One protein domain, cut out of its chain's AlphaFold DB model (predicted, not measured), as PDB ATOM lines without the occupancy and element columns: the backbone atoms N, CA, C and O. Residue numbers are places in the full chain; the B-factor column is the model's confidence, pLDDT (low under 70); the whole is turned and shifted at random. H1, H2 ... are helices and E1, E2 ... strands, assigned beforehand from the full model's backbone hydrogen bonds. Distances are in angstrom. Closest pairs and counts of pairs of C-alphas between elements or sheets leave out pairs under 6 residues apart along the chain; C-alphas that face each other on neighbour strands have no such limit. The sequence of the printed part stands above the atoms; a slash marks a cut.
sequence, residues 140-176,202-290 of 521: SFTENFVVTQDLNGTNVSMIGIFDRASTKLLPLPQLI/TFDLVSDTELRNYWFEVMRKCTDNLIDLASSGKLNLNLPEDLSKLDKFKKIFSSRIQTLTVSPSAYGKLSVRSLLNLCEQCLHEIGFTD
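This is residues 140 to 176 and 202 to 290 of the 521 residues of the protein "Pantothenate kinase 4" of Smittium culicis (UniProt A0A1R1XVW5). Three helices, the long H2 and H3 side by side and the shorter H4 slanted beside them, form an up-and-down bundle, with their centres at the corners of a triangle. A two-stranded hairpin, E1 and E2, stands outside the bundle with the end of E1 near H4, and beyond it the chain leads to residues 170 to 176, which stick out as a free arm ending in the short H1. The printed part has 126 residues, with two named strands and then four named helices in the order E1, E2, H1, H2, H3, H4; the two-stranded sheet is antiparallel and the class is mostly helix. The whole is only just compact, close to loose, with a radius of gyration of the C-alphas of 16.4 A and spans of 49 by 36 by 34 A.

E1, residues 140 to 144, and E2, residues 159 to 163, are antiparallel neighbours in a hairpin, at 147 degrees between their directions; N 144 and O 159 are 2.8 A apart and N 161 and O 142 2.9 A, both within hydrogen-bond range. H1, residues 173 to 176, touches no helix. H2, residues 209 to 231, and H3, residues 241 to 262, form a helical hairpin: they touch at a shallow tilt of 6 degrees, opposite ways, and their closest C-alphas, those of Thr 223 and Lys 250, are 6.5 A apart. H4, residues 272 to 285, touches H3 with its residues 278 to 283 alone, meeting residues 249 to 253 of H3; the closest C-alphas are those of Phe 249 and Cys 282, 6.0 A apart. These two helices, also a helical hairpin, run opposite ways at a tilt of 36 degrees, only just steep. H2 and H4 are close but not clearly touching, the C-alphas of Trp 215 and Val 272 being the closest at 7.6 A. The closest C-alphas of E1 and H4 are those of Asn 144 and Gln 281, 6.6 A apart. Every O i to N i+4 pair is within hydrogen-bond range in H4, against 17 of 19 in H2 and 17 of 18 in H3; H1 is too short for such a pair.

E1 begins at C-alpha 140, (454.387, 403.492, 315.773), and is 12.5 A long; E2 is 12.0 A and H1 5.6 A. H2 begins at C-alpha 209, (459.680, 433.903, 317.815), and is 34.0 A long; H3 is 33.0 A. H4, 20.0 A long, ends at C-alpha 285, (440.358, 413.616, 323.156).

The two C-alphas farthest apart, those of Ile 176 and Pro 240, are 50.4 A apart. Residues 177 to 201 are not printed, and C-alphas 176 and 202 are 18.8 A apart across the cut. The link from E1 to E2, 14 residues, is long. The mean pLDDT of the printed part is 74.2; residues 140 to 167, 176 and 268 are under 70.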
ATOM      1  N   SER A 140     453.931 402.123 315.556       55.25
ATOM      2  CA  SER A 140     454.387 403.492 315.773       55.25
ATOM      3  C   SER A 140     453.971 403.927 317.174       55.25
ATOM      4  O   SER A 140     452.922 403.547 317.679       55.25
ATOM      5  N   PHE A 141     454.810 404.717 317.830       58.91
ATOM      6  CA  PHE A 141     454.408 405.418 319.040       58.91
ATOM      7  C   PHE A 141     454.049 406.842 318.646       58.91
ATOM      8  O   PHE A 141     454.874 407.522 318.027       58.91
ATOM      9  N   THR A 142     452.846 407.271 319.010       57.06
ATOM     10  CA  THR A 142     452.409 408.649 318.828       57.06
ATOM     11  C   THR A 142     452.161 409.235 320.208       57.06
ATOM     12  O   THR A 142     451.434 408.689 321.036       57.06
ATOM     13  N   GLU A 143     452.838 410.336 320.493       59.44
ATOM     14  CA  GLU A 143     452.663 411.050 321.747       59.44
ATOM     15  C   GLU A 143     451.308 411.758 321.741       59.44
ATOM     16  O   GLU A 143     451.010 412.465 320.781       59.44
ATOM     17  N   ASN A 144     450.508 411.563 322.791       54.53
ATOM     18  CA  ASN A 144     449.303 412.339 323.052       54.53
ATOM     19  C   ASN A 144     449.550 413.266 324.257       54.53
ATOM     20  O   ASN A 144     449.977 412.858 325.344       54.53
ATOM     21  N   PHE A 145     449.334 414.557 324.061       58.94
ATOM     22  CA  PHE A 145     449.627 415.561 325.073       58.94
ATOM     23  C   PHE A 145     448.410 415.740 325.990       58.94
ATOM     24  O   PHE A 145     447.555 416.584 325.736       58.94
ATOM     25  N   VAL A 146     448.332 414.970 327.084       48.06
ATOM     26  CA  VAL A 146     447.238 415.032 328.083       48.06
ATOM     27  C   VAL A 146     447.777 415.471 329.446       48.06
ATOM     28  O   VAL A 146     448.834 415.018 329.858       48.06
ATOM     29  N   VAL A 147     447.069 416.366 330.158       45.09
ATOM     30  CA  VAL A 147     447.476 416.817 331.500       45.09
ATOM     31  C   VAL A 147     447.026 415.738 332.478       45.09
ATOM     32  O   VAL A 147     445.887 415.736 332.931       45.09
ATOM     33  N   THR A 148     447.903 414.804 332.819       41.16
ATOM     34  CA  THR A 148     447.779 414.071 334.083       41.16
ATOM     35  C   THR A 148     448.137 414.998 335.242       41.16
ATOM     36  O   THR A 148     449.100 415.762 335.171       41.16
ATOM     37  N   GLN A 149     447.356 414.937 336.318       40.34
ATOM     38  CA  GLN A 149     447.663 415.647 337.555       40.34
ATOM     39  C   GLN A 149     448.976 415.110 338.136       40.34
ATOM     40  O   GLN A 149     449.007 414.029 338.718       40.34
ATOM     41  N   ASP A 150     450.059 415.861 337.959       41.00
ATOM     42  CA  ASP A 150     451.304 415.647 338.691       41.00
ATOM     43  C   ASP A 150     451.257 416.407 340.022       41.00
ATOM     44  O   ASP A 150     450.691 417.498 340.115       41.00
ATOM     45  N   LEU A 151     451.928 415.858 341.037       38.56
ATOM     46  CA  LEU A 151     452.028 416.416 342.396       38.56
ATOM     47  C   LEU A 151     452.532 417.873 342.446       38.56
ATOM     48  O   LEU A 151     452.255 418.569 343.418       38.56
ATOM     49  N   ASN A 152     453.237 418.341 341.409       45.91
ATOM     50  CA  ASN A 152     453.827 419.683 341.360       45.91
ATOM     51  C   ASN A 152     453.106 420.671 340.428       45.91
ATOM     52  O   ASN A 152     453.518 421.825 340.378       45.91
ATOM     53  N   GLY A 153     452.068 420.262 339.683       46.75
ATOM     54  CA  GLY A 153     451.227 421.152 338.854       46.75
ATOM     55  C   GLY A 153     451.917 421.948 337.727       46.75
ATOM     56  O   GLY A 153     451.231 422.579 336.929       46.75
ATOM     57  N   THR A 154     453.247 421.932 337.638       46.91
ATOM     58  CA  THR A 154     454.058 422.730 336.702       46.91
ATOM     59  C   THR A 154     454.623 421.921 335.540       46.91
ATOM     60  O   THR A 154     455.022 422.499 334.531       46.91
ATOM     61  N   ASN A 155     454.646 420.593 335.658       47.72
ATOM     62  CA  ASN A 155     455.141 419.716 334.610       47.72
ATOM     63  C   ASN A 155     453.980 419.213 333.768       47.72
ATOM     64  O   ASN A 155     453.003 418.672 334.285       47.72
ATOM     65  N   VAL A 156     454.109 419.375 332.455       50.22
ATOM     66  CA  VAL A 156     453.178 418.736 331.543       50.22
ATOM     67  C   VAL A 156     453.519 417.262 331.470       50.22
ATOM     68  O   VAL A 156     454.576 416.855 330.990       50.22
ATOM     69  N   SER A 157     452.609 416.466 331.982       46.72
ATOM     70  CA  SER A 157     452.570 415.039 331.763       46.72
ATOM     71  C   SER A 157     452.124 414.726 330.336       46.72
ATOM     72  O   SER A 157     451.543 415.545 329.625       46.72
ATOM     73  N   MET A 158     452.471 413.530 329.890       50.69
ATOM     74  CA  MET A 158     452.145 413.022 328.567       50.69
ATOM     75  C   MET A 158     451.389 411.715 328.730       50.69
ATOM     76  O   MET A 158     451.581 411.031 329.732       50.69
ATOM     77  N   ILE A 159     450.563 411.364 327.749       45.72
ATOM     78  CA  ILE A 159     449.994 410.027 327.582       45.72
ATOM     79  C   ILE A 159     450.450 409.536 326.212       45.72
ATOM     80  O   ILE A 159     450.199 410.157 325.193       45.72
ATOM     81  N   GLY A 160     451.163 408.422 326.141       47.59
ATOM     82  CA  GLY A 160     451.458 407.810 324.850       47.59
ATOM     83  C   GLY A 160     450.245 407.060 324.315       47.59
ATOM     84  O   GLY A 160     449.710 406.217 325.034       47.59
ATOM     85  N   ILE A 161     449.848 407.298 323.063       48.06
ATOM     86  CA  ILE A 161     448.988 406.357 322.343       48.06
ATOM     87  C   ILE A 161     449.904 405.440 321.536       48.06
ATOM     88  O   ILE A 161     450.687 405.873 320.685       48.06
ATOM     89  N   PHE A 162     449.807 404.141 321.808       48.00
ATOM     90  CA  PHE A 162     450.328 403.146 320.882       48.00
ATOM     91  C   PHE A 162     449.421 403.106 319.672       48.00
ATOM     92  O   PHE A 162     448.393 402.433 319.678       48.00
ATOM     93  N   ASP A 163     449.806 403.860 318.652       47.53
ATOM     94  CA  ASP A 163     449.119 403.803 317.385       47.53
ATOM     95  C   ASP A 163     449.596 402.560 316.632       47.53
ATOM     96  O   ASP A 163     450.762 402.413 316.230       47.53
ATOM     97  N   ARG A 164     448.679 401.608 316.486       47.34
ATOM     98  CA  ARG A 164     448.932 400.422 315.688       47.34
ATOM     99  C   ARG A 164     448.832 400.848 314.233       47.34
ATOM    100  O   ARG A 164     447.786 400.721 313.605       47.34
ATOM    101  N   ALA A 165     449.952 401.302 313.680       52.06
ATOM    102  CA  ALA A 165     450.086 401.372 312.240       52.06
ATOM    103  C   ALA A 165     449.822 399.958 311.704       52.06
ATOM    104  O   ALA A 165     450.566 399.021 311.994       52.06
ATOM    105  N   SER A 166     448.735 399.791 310.949       52.31
ATOM    106  CA  SER A 166     448.348 398.500 310.359       52.31
ATOM    107  C   SER A 166     449.439 397.920 309.452       52.31
ATOM    108  O   SER A 166     449.407 396.742 309.102       52.31
ATOM    109  N   THR A 167     450.415 398.753 309.076       61.47
ATOM    110  CA  THR A 167     451.559 398.418 308.242       61.47
ATOM    111  C   THR A 167     452.814 399.144 308.717       61.47
ATOM    112  O   THR A 167     452.763 400.163 309.408       61.47
ATOM    113  N   LYS A 168     453.974 398.619 308.325       71.19
ATOM    114  CA  LYS A 168     455.261 399.268 308.557       71.19
ATOM    115  C   LYS A 168     455.324 400.621 307.841       71.19
ATOM    116  O   LYS A 168     454.909 400.724 306.691       71.19
ATOM    117  N   LEU A 169     455.919 401.625 308.490       80.50
ATOM    118  CA  LEU A 169     456.215 402.915 307.863       80.50
ATOM    119  C   LEU A 169     457.616 402.914 307.229       80.50
ATOM    120  O   LEU A 169     458.589 402.472 307.850       80.50
ATOM    121  N   LEU A 170     457.713 403.388 305.990       81.31
ATOM    122  CA  LEU A 170     458.905 403.397 305.145       81.31
ATOM    123  C   LEU A 170     459.063 404.761 304.448       81.31
ATOM    124  O   LEU A 170     458.055 405.408 304.165       81.31
ATOM    125  N   PRO A 171     460.293 405.194 304.120       84.06
ATOM    126  CA  PRO A 171     460.482 406.393 303.313       84.06
ATOM    127  C   PRO A 171     460.032 406.154 301.872       84.06
ATOM    128  O   PRO A 171     460.137 405.032 301.363       84.06
ATOM    129  N   LEU A 172     459.617 407.220 301.190       85.06
ATOM    130  CA  LEU A 172     459.393 407.198 299.749       85.06
ATOM    131  C   LEU A 172     460.690 406.741 299.044       85.06
ATOM    132  O   LEU A 172     461.755 407.289 299.346       85.06
ATOM    133  N   PRO A 173     460.647 405.776 298.104       83.88
ATOM    134  CA  PRO A 173     461.856 405.238 297.471       83.88
ATOM    135  C   PRO A 173     462.744 406.320 296.848       83.88
ATOM    136  O   PRO A 173     463.968 406.271 296.977       83.88
ATOM    137  N   GLN A 174     462.122 407.339 296.255       81.94
ATOM    138  CA  GLN A 174     462.785 408.468 295.607       81.94
ATOM    139  C   GLN A 174     463.585 409.348 296.589       81.94
ATOM    140  O   GLN A 174     464.502 410.034 296.145       81.94
ATOM    141  N   LEU A 175     463.318 409.296 297.903       71.81
ATOM    142  CA  LEU A 175     464.140 409.978 298.916       71.81
ATOM    143  C   LEU A 175     465.488 409.284 299.164       71.81
ATOM    144  O   LEU A 175     466.446 409.932 299.575       71.81
ATOM    145  N   ILE A 176     465.565 407.960 298.975       54.94
ATOM    146  CA  ILE A 176     466.694 407.126 299.438       54.94
ATOM    147  C   ILE A 176     467.787 406.971 298.363       54.94
ATOM    148  O   ILE A 176     468.921 406.603 298.681       54.94
ATOM    149  N   THR A 202     459.994 422.209 307.794       71.06
ATOM    150  CA  THR A 202     460.796 423.267 307.146       71.06
ATOM    151  C   THR A 202     460.900 424.569 307.942       71.06
ATOM    152  O   THR A 202     461.802 425.357 307.684       71.06
ATOM    153  N   PHE A 203     459.995 424.805 308.893       75.62
ATOM    154  CA  PHE A 203     459.946 426.028 309.698       75.62
ATOM    155  C   PHE A 203     460.540 425.808 311.095       75.62
ATOM    156  O   PHE A 203     460.126 424.887 311.810       75.62
ATOM    157  N   ASP A 204     461.455 426.685 311.524       77.00
ATOM    158  CA  ASP A 204     461.994 426.675 312.890       77.00
ATOM    159  C   ASP A 204     461.124 427.505 313.842       77.00
ATOM    160  O   ASP A 204     461.424 428.650 314.163       77.00
ATOM    161  N   LEU A 205     460.056 426.897 314.360       82.81
ATOM    162  CA  LEU A 205     459.202 427.546 315.360       82.81
ATOM    163  C   LEU A 205     459.827 427.584 316.764       82.81
ATOM    164  O   LEU A 205     459.241 428.166 317.678       82.81
ATOM    165  N   VAL A 206     460.975 426.939 316.993       80.25
ATOM    166  CA  VAL A 206     461.631 426.929 318.308       80.25
ATOM    167  C   VAL A 206     462.453 428.200 318.476       80.25
ATOM    168  O   VAL A 206     462.319 428.885 319.493       80.25
ATOM    169  N   SER A 207     463.263 428.537 317.474       84.62
ATOM    170  CA  SER A 207     464.160 429.693 317.535       84.62
ATOM    171  C   SER A 207     463.502 430.965 316.997       84.62
ATOM    172  O   SER A 207     463.708 432.038 317.570       84.62
ATOM    173  N   ASP A 208     462.662 430.861 315.960       85.94
ATOM    174  CA  ASP A 208     461.952 432.008 315.392       85.94
ATOM    175  C   ASP A 208     460.700 432.345 316.215       85.94
ATOM    176  O   ASP A 208     459.698 431.626 316.232       85.94
ATOM    177  N   THR A 209     460.769 433.458 316.940       90.06
ATOM    178  CA  THR A 209     459.680 433.903 317.815       90.06
ATOM    179  C   THR A 209     458.563 434.607 317.053       90.06
ATOM    180  O   THR A 209     457.404 434.494 317.451       90.06
ATOM    181  N   GLU A 210     458.885 435.313 315.970       88.69
ATOM    182  CA  GLU A 210     457.896 436.035 315.168       88.69
ATOM    183  C   GLU A 210     457.024 435.038 314.406       88.69
ATOM    184  O   GLU A 210     455.798 435.047 314.551       88.69
ATOM    185  N   LEU A 211     457.664 434.089 313.720       82.19
ATOM    186  CA  LEU A 211     456.983 433.014 313.012       82.19
ATOM    187  C   LEU A 211     456.165 432.134 313.967       82.19
ATOM    188  O   LEU A 211     455.026 431.773 313.668       82.19
ATOM    189  N   ARG A 212     456.696 431.824 315.158       89.12
ATOM    190  CA  ARG A 212     455.947 431.086 316.188       89.12
ATOM    191  C   ARG A 212     454.681 431.827 316.623       89.12
ATOM    192  O   ARG A 212     453.622 431.206 316.714       89.12
ATOM    193  N   ASN A 213     454.773 433.128 316.896       89.00
ATOM    194  CA  ASN A 213     453.618 433.926 317.314       89.00
ATOM    195  C   ASN A 213     452.568 434.018 316.203       89.00
ATOM    196  O   ASN A 213     451.383 433.841 316.481       89.00
ATOM    197  N   TYR A 214     453.009 434.204 314.957       84.69
ATOM    198  CA  TYR A 214     452.146 434.162 313.781       84.69
ATOM    199  C   TYR A 214     451.333 432.859 313.727       84.69
ATOM    200  O   TYR A 214     450.102 432.886 313.690       84.69
ATOM    201  N   TRP A 215     452.004 431.708 313.827       82.81
ATOM    202  CA  TRP A 215     451.335 430.408 313.810       82.81
ATOM    203  C   TRP A 215     450.381 430.209 314.991       82.81
ATOM    204  O   TRP A 215     449.297 429.657 314.816       82.81
ATOM    205  N   PHE A 216     450.721 430.685 316.191       88.00
ATOM    206  CA  PHE A 216     449.798 430.627 317.329       88.00
ATOM    207  C   PHE A 216     448.540 431.470 317.112       88.00
ATOM    208  O   PHE A 216     447.452 431.045 317.503       88.00
ATOM    209  N   GLU A 217     448.658 432.642 316.491       83.19
ATOM    210  CA  GLU A 217     447.497 433.454 316.131       83.19
ATOM    211  C   GLU A 217     446.630 432.784 315.065       83.19
ATOM    212  O   GLU A 217     445.407 432.769 315.214       83.19
ATOM    213  N   VAL A 218     447.242 432.187 314.037       81.25
ATOM    214  CA  VAL A 218     446.528 431.403 313.017       81.25
ATOM    215  C   VAL A 218     445.741 430.270 313.676       81.25
ATOM    216  O   VAL A 218     444.526 430.190 313.505       81.25
ATOM    217  N   MET A 219     446.388 429.461 314.521       82.19
ATOM    218  CA  MET A 219     445.728 428.344 315.206       82.19
ATOM    219  C   MET A 219     444.578 428.802 316.117       82.19
ATOM    220  O   MET A 219     443.538 428.141 316.177       82.19
ATOM    221  N   ARG A 220     444.721 429.944 316.807       81.94
ATOM    222  CA  ARG A 220     443.637 430.529 317.619       81.94
ATOM    223  C   ARG A 220     442.455 430.965 316.756       81.94
ATOM    224  O   ARG A 220     441.332 430.580 317.064       81.94
ATOM    225  N   LYS A 221     442.705 431.675 315.652       79.56
ATOM    226  CA  LYS A 221     441.655 432.089 314.706       79.56
ATOM    227  C   LYS A 221     440.915 430.884 314.121       79.56
ATOM    228  O   LYS A 221     439.689 430.878 314.115       79.56
ATOM    229  N   CYS A 222     441.632 429.836 313.709       77.00
ATOM    230  CA  CYS A 222     441.017 428.588 313.242       77.00
ATOM    231  C   CYS A 222     440.119 427.956 314.316       77.00
ATOM    232  O   CYS A 222     439.003 427.534 314.022       77.00
ATOM    233  N   THR A 223     440.581 427.943 315.569       77.94
ATOM    234  CA  THR A 223     439.822 427.417 316.715       77.94
ATOM    235  C   THR A 223     438.559 428.234 316.993       77.94
ATOM    236  O   THR A 223     437.515 427.666 317.306       77.94
ATOM    237  N   ASP A 224     438.630 429.562 316.879       77.31
ATOM    238  CA  ASP A 224     437.478 430.448 317.061       77.31
ATOM    239  C   ASP A 224     436.434 430.242 315.954       77.31
ATOM    240  O   ASP A 224     435.249 430.065 316.250       77.31
ATOM    241  N   ASN A 225     436.887 430.140 314.700       77.69
ATOM    242  CA  ASN A 225     436.033 429.924 313.529       77.69
ATOM    243  C   ASN A 225     435.285 428.579 313.557       77.69
ATOM    244  O   ASN A 225     434.256 428.436 312.896       77.69
ATOM    245  N   LEU A 226     435.753 427.582 314.320       77.31
ATOM    246  CA  LEU A 226     435.051 426.300 314.459       77.31
ATOM    247  C   LEU A 226     433.651 426.452 315.066       77.31
ATOM    248  O   LEU A 226     432.756 425.688 314.709       77.31
ATOM    249  N   ILE A 227     433.432 427.438 315.942       71.31
ATOM    250  CA  ILE A 227     432.106 427.704 316.524       71.31
ATOM    251  C   ILE A 227     431.168 428.297 315.467       71.31
ATOM    252  O   ILE A 227     429.999 427.907 315.389       71.31
ATOM    253  N   ASP A 228     431.675 429.187 314.618       73.06
ATOM    254  CA  ASP A 228     430.900 429.760 313.517       73.06
ATOM    255  C   ASP A 228     430.558 428.682 312.480       73.06
ATOM    256  O   ASP A 228     429.408 428.555 312.049       73.06
ATOM    257  N   LEU A 229     431.525 427.818 312.150       75.50
ATOM    258  CA  LEU A 229     431.312 426.657 311.285       75.50
ATOM    259  C   LEU A 229     430.295 425.674 311.886       75.50
ATOM    260  O   LEU A 229     429.416 425.195 311.163       75.50
ATOM    261  N   ALA A 230     430.359 425.411 313.193       75.56
ATOM    262  CA  ALA A 230     429.381 424.592 313.907       75.56
ATOM    263  C   ALA A 230     427.972 425.192 313.814       75.56
ATOM    264  O   ALA A 230     427.018 424.493 313.469       75.56
ATOM    265  N   SER A 231     427.859 426.502 314.053       74.56
ATOM    266  CA  SER A 231     426.595 427.248 314.018       74.56
ATOM    267  C   SER A 231     425.993 427.318 312.614       74.56
ATOM    268  O   SER A 231     424.774 427.291 312.460       74.56
ATOM    269  N   SER A 232     426.834 427.335 311.574       78.25
ATOM    270  CA  SER A 232     426.404 427.275 310.170       78.25
ATOM    271  C   SER A 232     425.847 425.907 309.744       78.25
ATOM    272  O   SER A 232     425.322 425.766 308.640       78.25
ATOM    273  N   GLY A 233     425.978 424.875 310.587       77.00
ATOM    274  CA  GLY A 233     425.528 423.515 310.290       77.00
ATOM    275  C   GLY A 233     426.391 422.773 309.262       77.00
ATOM    276  O   GLY A 233     425.983 421.704 308.799       77.00
ATOM    277  N   LYS A 234     427.564 423.312 308.900       77.00
ATOM    278  CA  LYS A 234     428.511 422.694 307.955       77.00
ATOM    279  C   LYS A 234     429.332 421.557 308.573       77.00
ATOM    280  O   LYS A 234     429.774 420.679 307.838       77.00
ATOM    281  N   LEU A 235     429.510 421.547 309.894       83.12
ATOM    282  CA  LEU A 235     430.257 420.503 310.605       83.12
ATOM    283  C   LEU A 235     429.392 419.271 310.909       83.12
ATOM    284  O   LEU A 235     428.162 419.352 310.991       83.12
ATOM    285  N   ASN A 236     430.047 418.124 311.087       82.94
ATOM    286  CA  ASN A 236     429.396 416.885 311.498       82.94
ATOM    287  C   ASN A 236     429.184 416.866 313.023       82.94
ATOM    288  O   ASN A 236     430.051 416.417 313.768       82.94
ATOM    289  N   LEU A 237     428.052 417.411 313.479       83.88
ATOM    290  CA  LEU A 237     427.726 417.571 314.899       83.88
ATOM    291  C   LEU A 237     426.321 417.047 315.218       83.88
ATOM    292  O   LEU A 237     425.351 417.391 314.540       83.88
ATOM    293  N   ASN A 238     426.209 416.307 316.318       80.88
ATOM    294  CA  ASN A 238     424.960 415.937 316.972       80.88
ATOM    295  C   ASN A 238     424.620 416.991 318.040       80.88
ATOM    296  O   ASN A 238     425.029 416.922 319.203       80.88
ATOM    297  N   LEU A 239     423.887 418.025 317.625       75.88
ATOM    298  CA  LEU A 239     423.452 419.105 318.515       75.88
ATOM    299  C   LEU A 239     422.379 418.608 319.508       75.88
ATOM    300  O   LEU A 239     421.517 417.823 319.110       75.88
ATOM    301  N   PRO A 240     422.364 419.085 320.774       73.00
ATOM    302  CA  PRO A 240     423.204 420.139 321.365       73.00
ATOM    303  C   PRO A 240     424.457 419.633 322.110       73.00
ATOM    304  O   PRO A 240     425.282 420.446 322.526       73.00
ATOM    305  N   GLU A 241     424.607 418.319 322.300       76.12
ATOM    306  CA  GLU A 241     425.663 417.718 323.131       76.12
ATOM    307  C   GLU A 241     427.073 418.082 322.634       76.12
ATOM    308  O   GLU A 241     427.954 418.439 323.423       76.12
ATOM    309  N   ASP A 242     427.261 418.080 321.317       82.94
ATOM    310  CA  ASP A 242     428.566 418.286 320.695       82.94
ATOM    311  C   ASP A 242     429.077 419.739 320.773       82.94
ATOM    312  O   ASP A 242     430.287 419.960 320.738       82.94
ATOM    313  N   LEU A 243     428.209 420.736 321.011       82.94
ATOM    314  CA  LEU A 243     428.655 422.117 321.286       82.94
ATOM    315  C   LEU A 243     429.430 422.208 322.602       82.94
ATOM    316  O   LEU A 243     430.427 422.922 322.698       82.94
ATOM    317  N   SER A 244     428.999 421.449 323.614       84.31
ATOM    318  CA  SER A 244     429.701 421.402 324.899       84.31
ATOM    319  C   SER A 244     431.082 420.749 324.770       84.31
ATOM    320  O   SER A 244     432.018 421.133 325.474       84.31
ATOM    321  N   LYS A 245     431.228 419.786 323.850       86.75
ATOM    322  CA  LYS A 245     432.513 419.157 323.526       86.75
ATOM    323  C   LYS A 245     433.425 420.159 322.821       86.75
ATOM    324  O   LYS A 245     434.555 420.330 323.263       86.75
ATOM    325  N   LEU A 246     432.931 420.902 321.826       86.12
ATOM    326  CA  LEU A 246     433.710 421.950 321.149       86.12
ATOM    327  C   LEU A 246     434.224 423.037 322.110       86.12
ATOM    328  O   LEU A 246     435.389 423.424 322.022       86.12
ATOM    329  N   ASP A 247     433.409 423.480 323.072       86.44
ATOM    330  CA  ASP A 247     433.856 424.425 324.110       86.44
ATOM    331  C   ASP A 247     434.979 423.836 324.986       86.44
ATOM    332  O   ASP A 247     435.969 424.513 325.291       86.44
ATOM    333  N   LYS A 248     434.883 422.546 325.344       87.44
ATOM    334  CA  LYS A 248     435.966 421.836 326.045       87.44
ATOM    335  C   LYS A 248     437.237 421.769 325.198       87.44
ATOM    336  O   LYS A 248     438.306 422.068 325.729       87.44
ATOM    337  N   PHE A 249     437.139 421.449 323.908       88.38
ATOM    338  CA  PHE A 249     438.290 421.460 322.999       88.38
ATOM    339  C   PHE A 249     438.962 422.829 322.960       88.38
ATOM    340  O   PHE A 249     440.171 422.912 323.161       88.38
ATOM    341  N   LYS A 250     438.188 423.910 322.806       88.81
ATOM    342  CA  LYS A 250     438.727 425.274 322.776       88.81
ATOM    343  C   LYS A 250     439.532 425.591 324.037       88.81
ATOM    344  O   LYS A 250     440.625 426.153 323.944       88.81
ATOM    345  N   LYS A 251     439.027 425.199 325.209       88.12
ATOM    346  CA  LYS A 251     439.719 425.371 326.498       88.12
ATOM    347  C   LYS A 251     441.011 424.559 326.571       88.12
ATOM    348  O   LYS A 251     442.048 425.114 326.935       88.12
ATOM    349  N   ILE A 252     440.960 423.276 326.202       86.69
ATOM    350  CA  ILE A 252     442.125 422.381 326.207       86.69
ATOM    351  C   ILE A 252     443.192 422.918 325.251       86.69
ATOM    352  O   ILE A 252     444.313 423.201 325.674       86.69
ATOM    353  N   PHE A 253     442.841 423.141 323.987       88.06
ATOM    354  CA  PHE A 253     443.777 423.581 322.960       88.06
ATOM    355  C   PHE A 253     444.389 424.954 323.284       88.06
ATOM    356  O   PHE A 253     445.606 425.124 323.204       88.06
ATOM    357  N   SER A 254     443.593 425.909 323.781       89.56
ATOM    358  CA  SER A 254     444.105 427.220 324.217       89.56
ATOM    359  C   SER A 254     445.124 427.102 325.354       89.56
ATOM    360  O   SER A 254     446.166 427.760 325.323       89.56
ATOM    361  N   SER A 255     444.865 426.231 326.335       87.25
ATOM    362  CA  SER A 255     445.805 425.952 327.428       87.25
ATOM    363  C   SER A 255     447.118 425.338 326.914       87.25
ATOM    364  O   SER A 255     448.212 425.707 327.362       87.25
ATOM    365  N   ARG A 256     447.045 424.461 325.905       86.88
ATOM    366  CA  ARG A 256     448.229 423.878 325.254       86.88
ATOM    367  C   ARG A 256     449.061 424.915 324.511       86.88
ATOM    368  O   ARG A 256     450.276 424.944 324.694       86.88
ATOM    369  N   ILE A 257     448.424 425.797 323.744       89.50
ATOM    370  CA  ILE A 257     449.107 426.904 323.061       89.50
ATOM    371  C   ILE A 257     449.760 427.853 324.078       89.50
ATOM    372  O   ILE A 257     450.895 428.284 323.878       89.50
ATOM    373  N   GLN A 258     449.102 428.138 325.208       88.44
ATOM    374  CA  GLN A 258     449.697 428.945 326.280       88.44
ATOM    375  C   GLN A 258     450.944 428.278 326.874       88.44
ATOM    376  O   GLN A 258     451.957 428.942 327.089       88.44
ATOM    377  N   THR A 259     450.910 426.958 327.067       85.12
ATOM    378  CA  THR A 259     452.088 426.190 327.498       85.12
ATOM    379  C   THR A 259     453.236 426.338 326.496       85.12
ATOM    380  O   THR A 259     454.358 426.644 326.892       85.12
ATOM    381  N   LEU A 260     452.958 426.171 325.199       85.12
ATOM    382  CA  LEU A 260     453.953 426.315 324.129       85.12
ATOM    383  C   LEU A 260     454.502 427.740 323.997       85.12
ATOM    384  O   LEU A 260     455.624 427.926 323.537       85.12
ATOM    385  N   THR A 261     453.736 428.743 324.430       86.06
ATOM    386  CA  THR A 261     454.194 430.137 324.489       86.06
ATOM    387  C   THR A 261     455.274 430.319 325.555       86.06
ATOM    388  O   THR A 261     456.258 431.014 325.319       86.06
ATOM    389  N   VAL A 262     455.114 429.676 326.717       83.94
ATOM    390  CA  VAL A 262     456.087 429.742 327.823       83.94
ATOM    391  C   VAL A 262     457.274 428.810 327.578       83.94
ATOM    392  O   VAL A 262     458.414 429.152 327.877       83.94
ATOM    393  N   SER A 263     457.013 427.625 327.030       80.12
ATOM    394  CA  SER A 263     458.010 426.591 326.775       80.12
ATOM    395  C   SER A 263     457.766 425.964 325.397       80.12
ATOM    396  O   SER A 263     457.057 424.955 325.307       80.12
ATOM    397  N   PRO A 264     458.381 426.501 324.323       81.00
ATOM    398  CA  PRO A 264     458.206 425.997 322.956       81.00
ATOM    399  C   PRO A 264     458.518 424.507 322.819       81.00
ATOM    400  O   PRO A 264     457.871 423.802 322.056       81.00
ATOM    401  N   SER A 265     459.455 423.991 323.615       74.06
ATOM    402  CA  SER A 265     459.825 422.574 323.595       74.06
ATOM    403  C   SER A 265     459.034 421.687 324.565       74.06
ATOM    404  O   SER A 265     459.398 420.525 324.753       74.06
ATOM    405  N   ALA A 266     457.953 422.192 325.181       71.50
ATOM    406  CA  ALA A 266     457.140 421.422 326.135       71.50
ATOM    407  C   ALA A 266     456.617 420.112 325.523       71.50
ATOM    408  O   ALA A 266     456.586 419.075 326.190       71.50
ATOM    409  N   TYR A 267     456.285 420.163 324.229       70.25
ATOM    410  CA  TYR A 267     455.718 419.069 323.440       70.25
ATOM    411  C   TYR A 267     456.706 418.425 322.451       70.25
ATOM    412  O   TYR A 267     456.311 417.649 321.587       70.25
ATOM    413  N   GLY A 268     458.009 418.680 322.607       69.94
ATOM    414  CA  GLY A 268     459.054 418.192 321.700       69.94
ATOM    415  C   GLY A 268     459.546 419.290 320.761       69.94
ATOM    416  O   GLY A 268     459.487 420.463 321.112       69.94
ATOM    417  N   LYS A 269     460.074 418.930 319.581       76.38
ATOM    418  CA  LYS A 269     460.419 419.937 318.562       76.38
ATOM    419  C   LYS A 269     459.114 420.593 318.109       76.38
ATOM    420  O   LYS A 269     458.246 419.902 317.582       76.38
ATOM    421  N   LEU A 270     458.986 421.898 318.331       81.38
ATOM    422  CA  LEU A 270     457.849 422.661 317.840       81.38
ATOM    423  C   LEU A 270     458.010 422.876 316.337       81.38
ATOM    424  O   LEU A 270     458.967 423.497 315.884       81.38
ATOM    425  N   SER A 271     457.058 422.351 315.582       83.38
ATOM    426  CA  SER A 271     456.884 422.568 314.148       83.38
ATOM    427  C   SER A 271     455.413 422.799 313.814       83.38
ATOM    428  O   SER A 271     454.529 422.486 314.618       83.38
ATOM    429  N   VAL A 272     455.139 423.303 312.611       82.88
ATOM    430  CA  VAL A 272     453.768 423.465 312.097       82.88
ATOM    431  C   VAL A 272     453.010 422.139 312.151       82.88
ATOM    432  O   VAL A 272     451.924 422.058 312.720       82.88
ATOM    433  N   ARG A 273     453.639 421.060 311.679       82.44
ATOM    434  CA  ARG A 273     453.091 419.704 311.762       82.44
ATOM    435  C   ARG A 273     452.779 419.286 313.196       82.44
ATOM    436  O   ARG A 273     451.723 418.715 313.445       82.44
ATOM    437  N   SER A 274     453.664 419.574 314.156       80.88
ATOM    438  CA  SER A 274     453.403 419.255 315.568       80.88
ATOM    439  C   SER A 274     452.208 420.037 316.137       80.88
ATOM    440  O   SER A 274     451.462 419.486 316.944       80.88
ATOM    441  N   LEU A 275     451.988 421.279 315.687       82.88
ATOM    442  CA  LEU A 275     450.851 422.114 316.089       82.88
ATOM    443  C   LEU A 275     449.529 421.619 315.502       82.88
ATOM    444  O   LEU A 275     448.530 421.550 316.216       82.88
ATOM    445  N   LEU A 276     449.529 421.247 314.224       83.38
ATOM    446  CA  LEU A 276     448.351 420.694 313.559       83.38
ATOM    447  C   LEU A 276     447.990 419.320 314.138       83.38
ATOM    448  O   LEU A 276     446.835 419.079 314.474       83.38
ATOM    449  N   ASN A 277     448.987 418.466 314.394       79.88
ATOM    450  CA  ASN A 277     448.770 417.197 315.089       79.88
ATOM    451  C   ASN A 277     448.227 417.402 316.512       79.88
ATOM    452  O   ASN A 277     447.365 416.646 316.944       79.88
ATOM    453  N   LEU A 278     448.704 418.417 317.242       82.38
ATOM    454  CA  LEU A 278     448.173 418.764 318.562       82.38
ATOM    455  C   LEU A 278     446.694 419.180 318.484       82.38
ATOM    456  O   LEU A 278     445.919 418.807 319.359       82.38
ATOM    457  N   CYS A 279     446.296 419.913 317.440       83.44
ATOM    458  CA  CYS A 279     444.898 420.277 317.206       83.44
ATOM    459  C   CYS A 279     444.015 419.030 317.026       83.44
ATOM    460  O   CYS A 279     443.046 418.854 317.767       83.44
ATOM    461  N   GLU A 280     444.405 418.129 316.121       79.88
ATOM    462  CA  GLU A 280     443.692 416.866 315.872       79.88
ATOM    463  C   GLU A 280     443.616 415.992 317.132       79.88
ATOM    464  O   GLU A 280     442.565 415.459 317.479       79.88
ATOM    465  N   GLN A 281     444.703 415.908 317.902       79.25
ATOM    466  CA  GLN A 281     444.712 415.177 319.171       79.25
ATOM    467  C   GLN A 281     443.719 415.750 320.186       79.25
ATOM    468  O   GLN A 281     443.003 414.985 320.834       79.25
ATOM    469  N   CYS A 282     443.635 417.078 320.308       83.44
ATOM    470  CA  CYS A 282     442.659 417.718 321.188       83.44
ATOM    471  C   CYS A 282     441.211 417.471 320.725       83.44
ATOM    472  O   CYS A 282     440.327 417.346 321.572       83.44
ATOM    473  N   LEU A 283     440.954 417.381 319.414       81.94
ATOM    474  CA  LEU A 283     439.640 417.005 318.870       81.94
ATOM    475  C   LEU A 283     439.304 415.536 319.169       81.94
ATOM    476  O   LEU A 283     438.195 415.228 319.611       81.94
ATOM    477  N   HIS A 284     440.275 414.638 319.008       81.19
ATOM    478  CA  HIS A 284     440.118 413.218 319.316       81.19
ATOM    479  C   HIS A 284     439.864 412.973 320.810       81.19
ATOM    480  O   HIS A 284     439.035 412.134 321.162       81.19
ATOM    481  N   GLU A 285     440.522 413.727 321.698       79.62
ATOM    482  CA  GLU A 285     440.358 413.616 323.156       79.62
ATOM    483  C   GLU A 285     438.914 413.883 323.605       79.62
ATOM    484  O   GLU A 285     438.420 413.244 324.536       79.62
ATOM    485  N   ILE A 286     438.207 414.783 322.919       83.00
ATOM    486  CA  ILE A 286     436.795 415.076 323.204       83.00
ATOM    487  C   ILE A 286     435.814 414.196 322.414       83.00
ATOM    488  O   ILE A 286     434.602 414.348 322.577       83.00
ATOM    489  N   GLY A 287     436.318 413.267 321.596       81.69
ATOM    490  CA  GLY A 287     435.531 412.263 320.879       81.69
ATOM    491  C   GLY A 287     435.150 412.613 319.438       81.69
ATOM    492  O   GLY A 287     434.330 411.902 318.862       81.69
ATOM    493  N   PHE A 288     435.716 413.665 318.838       83.75
ATOM    494  CA  PHE A 288     435.542 413.919 317.404       83.75
ATOM    495  C   PHE A 288     436.595 413.164 316.602       83.75
ATOM    496  O   PHE A 288     437.772 413.280 316.897       83.75
ATOM    497  N   THR A 289     436.178 412.409 315.585       81.06
ATOM    498  CA  THR A 289     437.089 411.644 314.709       81.06
ATOM    499  C   THR A 289     437.133 412.161 313.273       81.06
ATOM    500  O   THR A 289     438.109 411.933 312.574       81.06
ATOM    501  N   ASP A 290     436.062 412.810 312.806       85.81
ATOM    502  CA  ASP A 290     436.022 413.506 311.513       85.81
ATOM    503  C   ASP A 290     434.972 414.626 311.550       85.81
ATOM    504  O   ASP A 290     433.807 414.458 311.159       85.81
TER     505      ASP A 290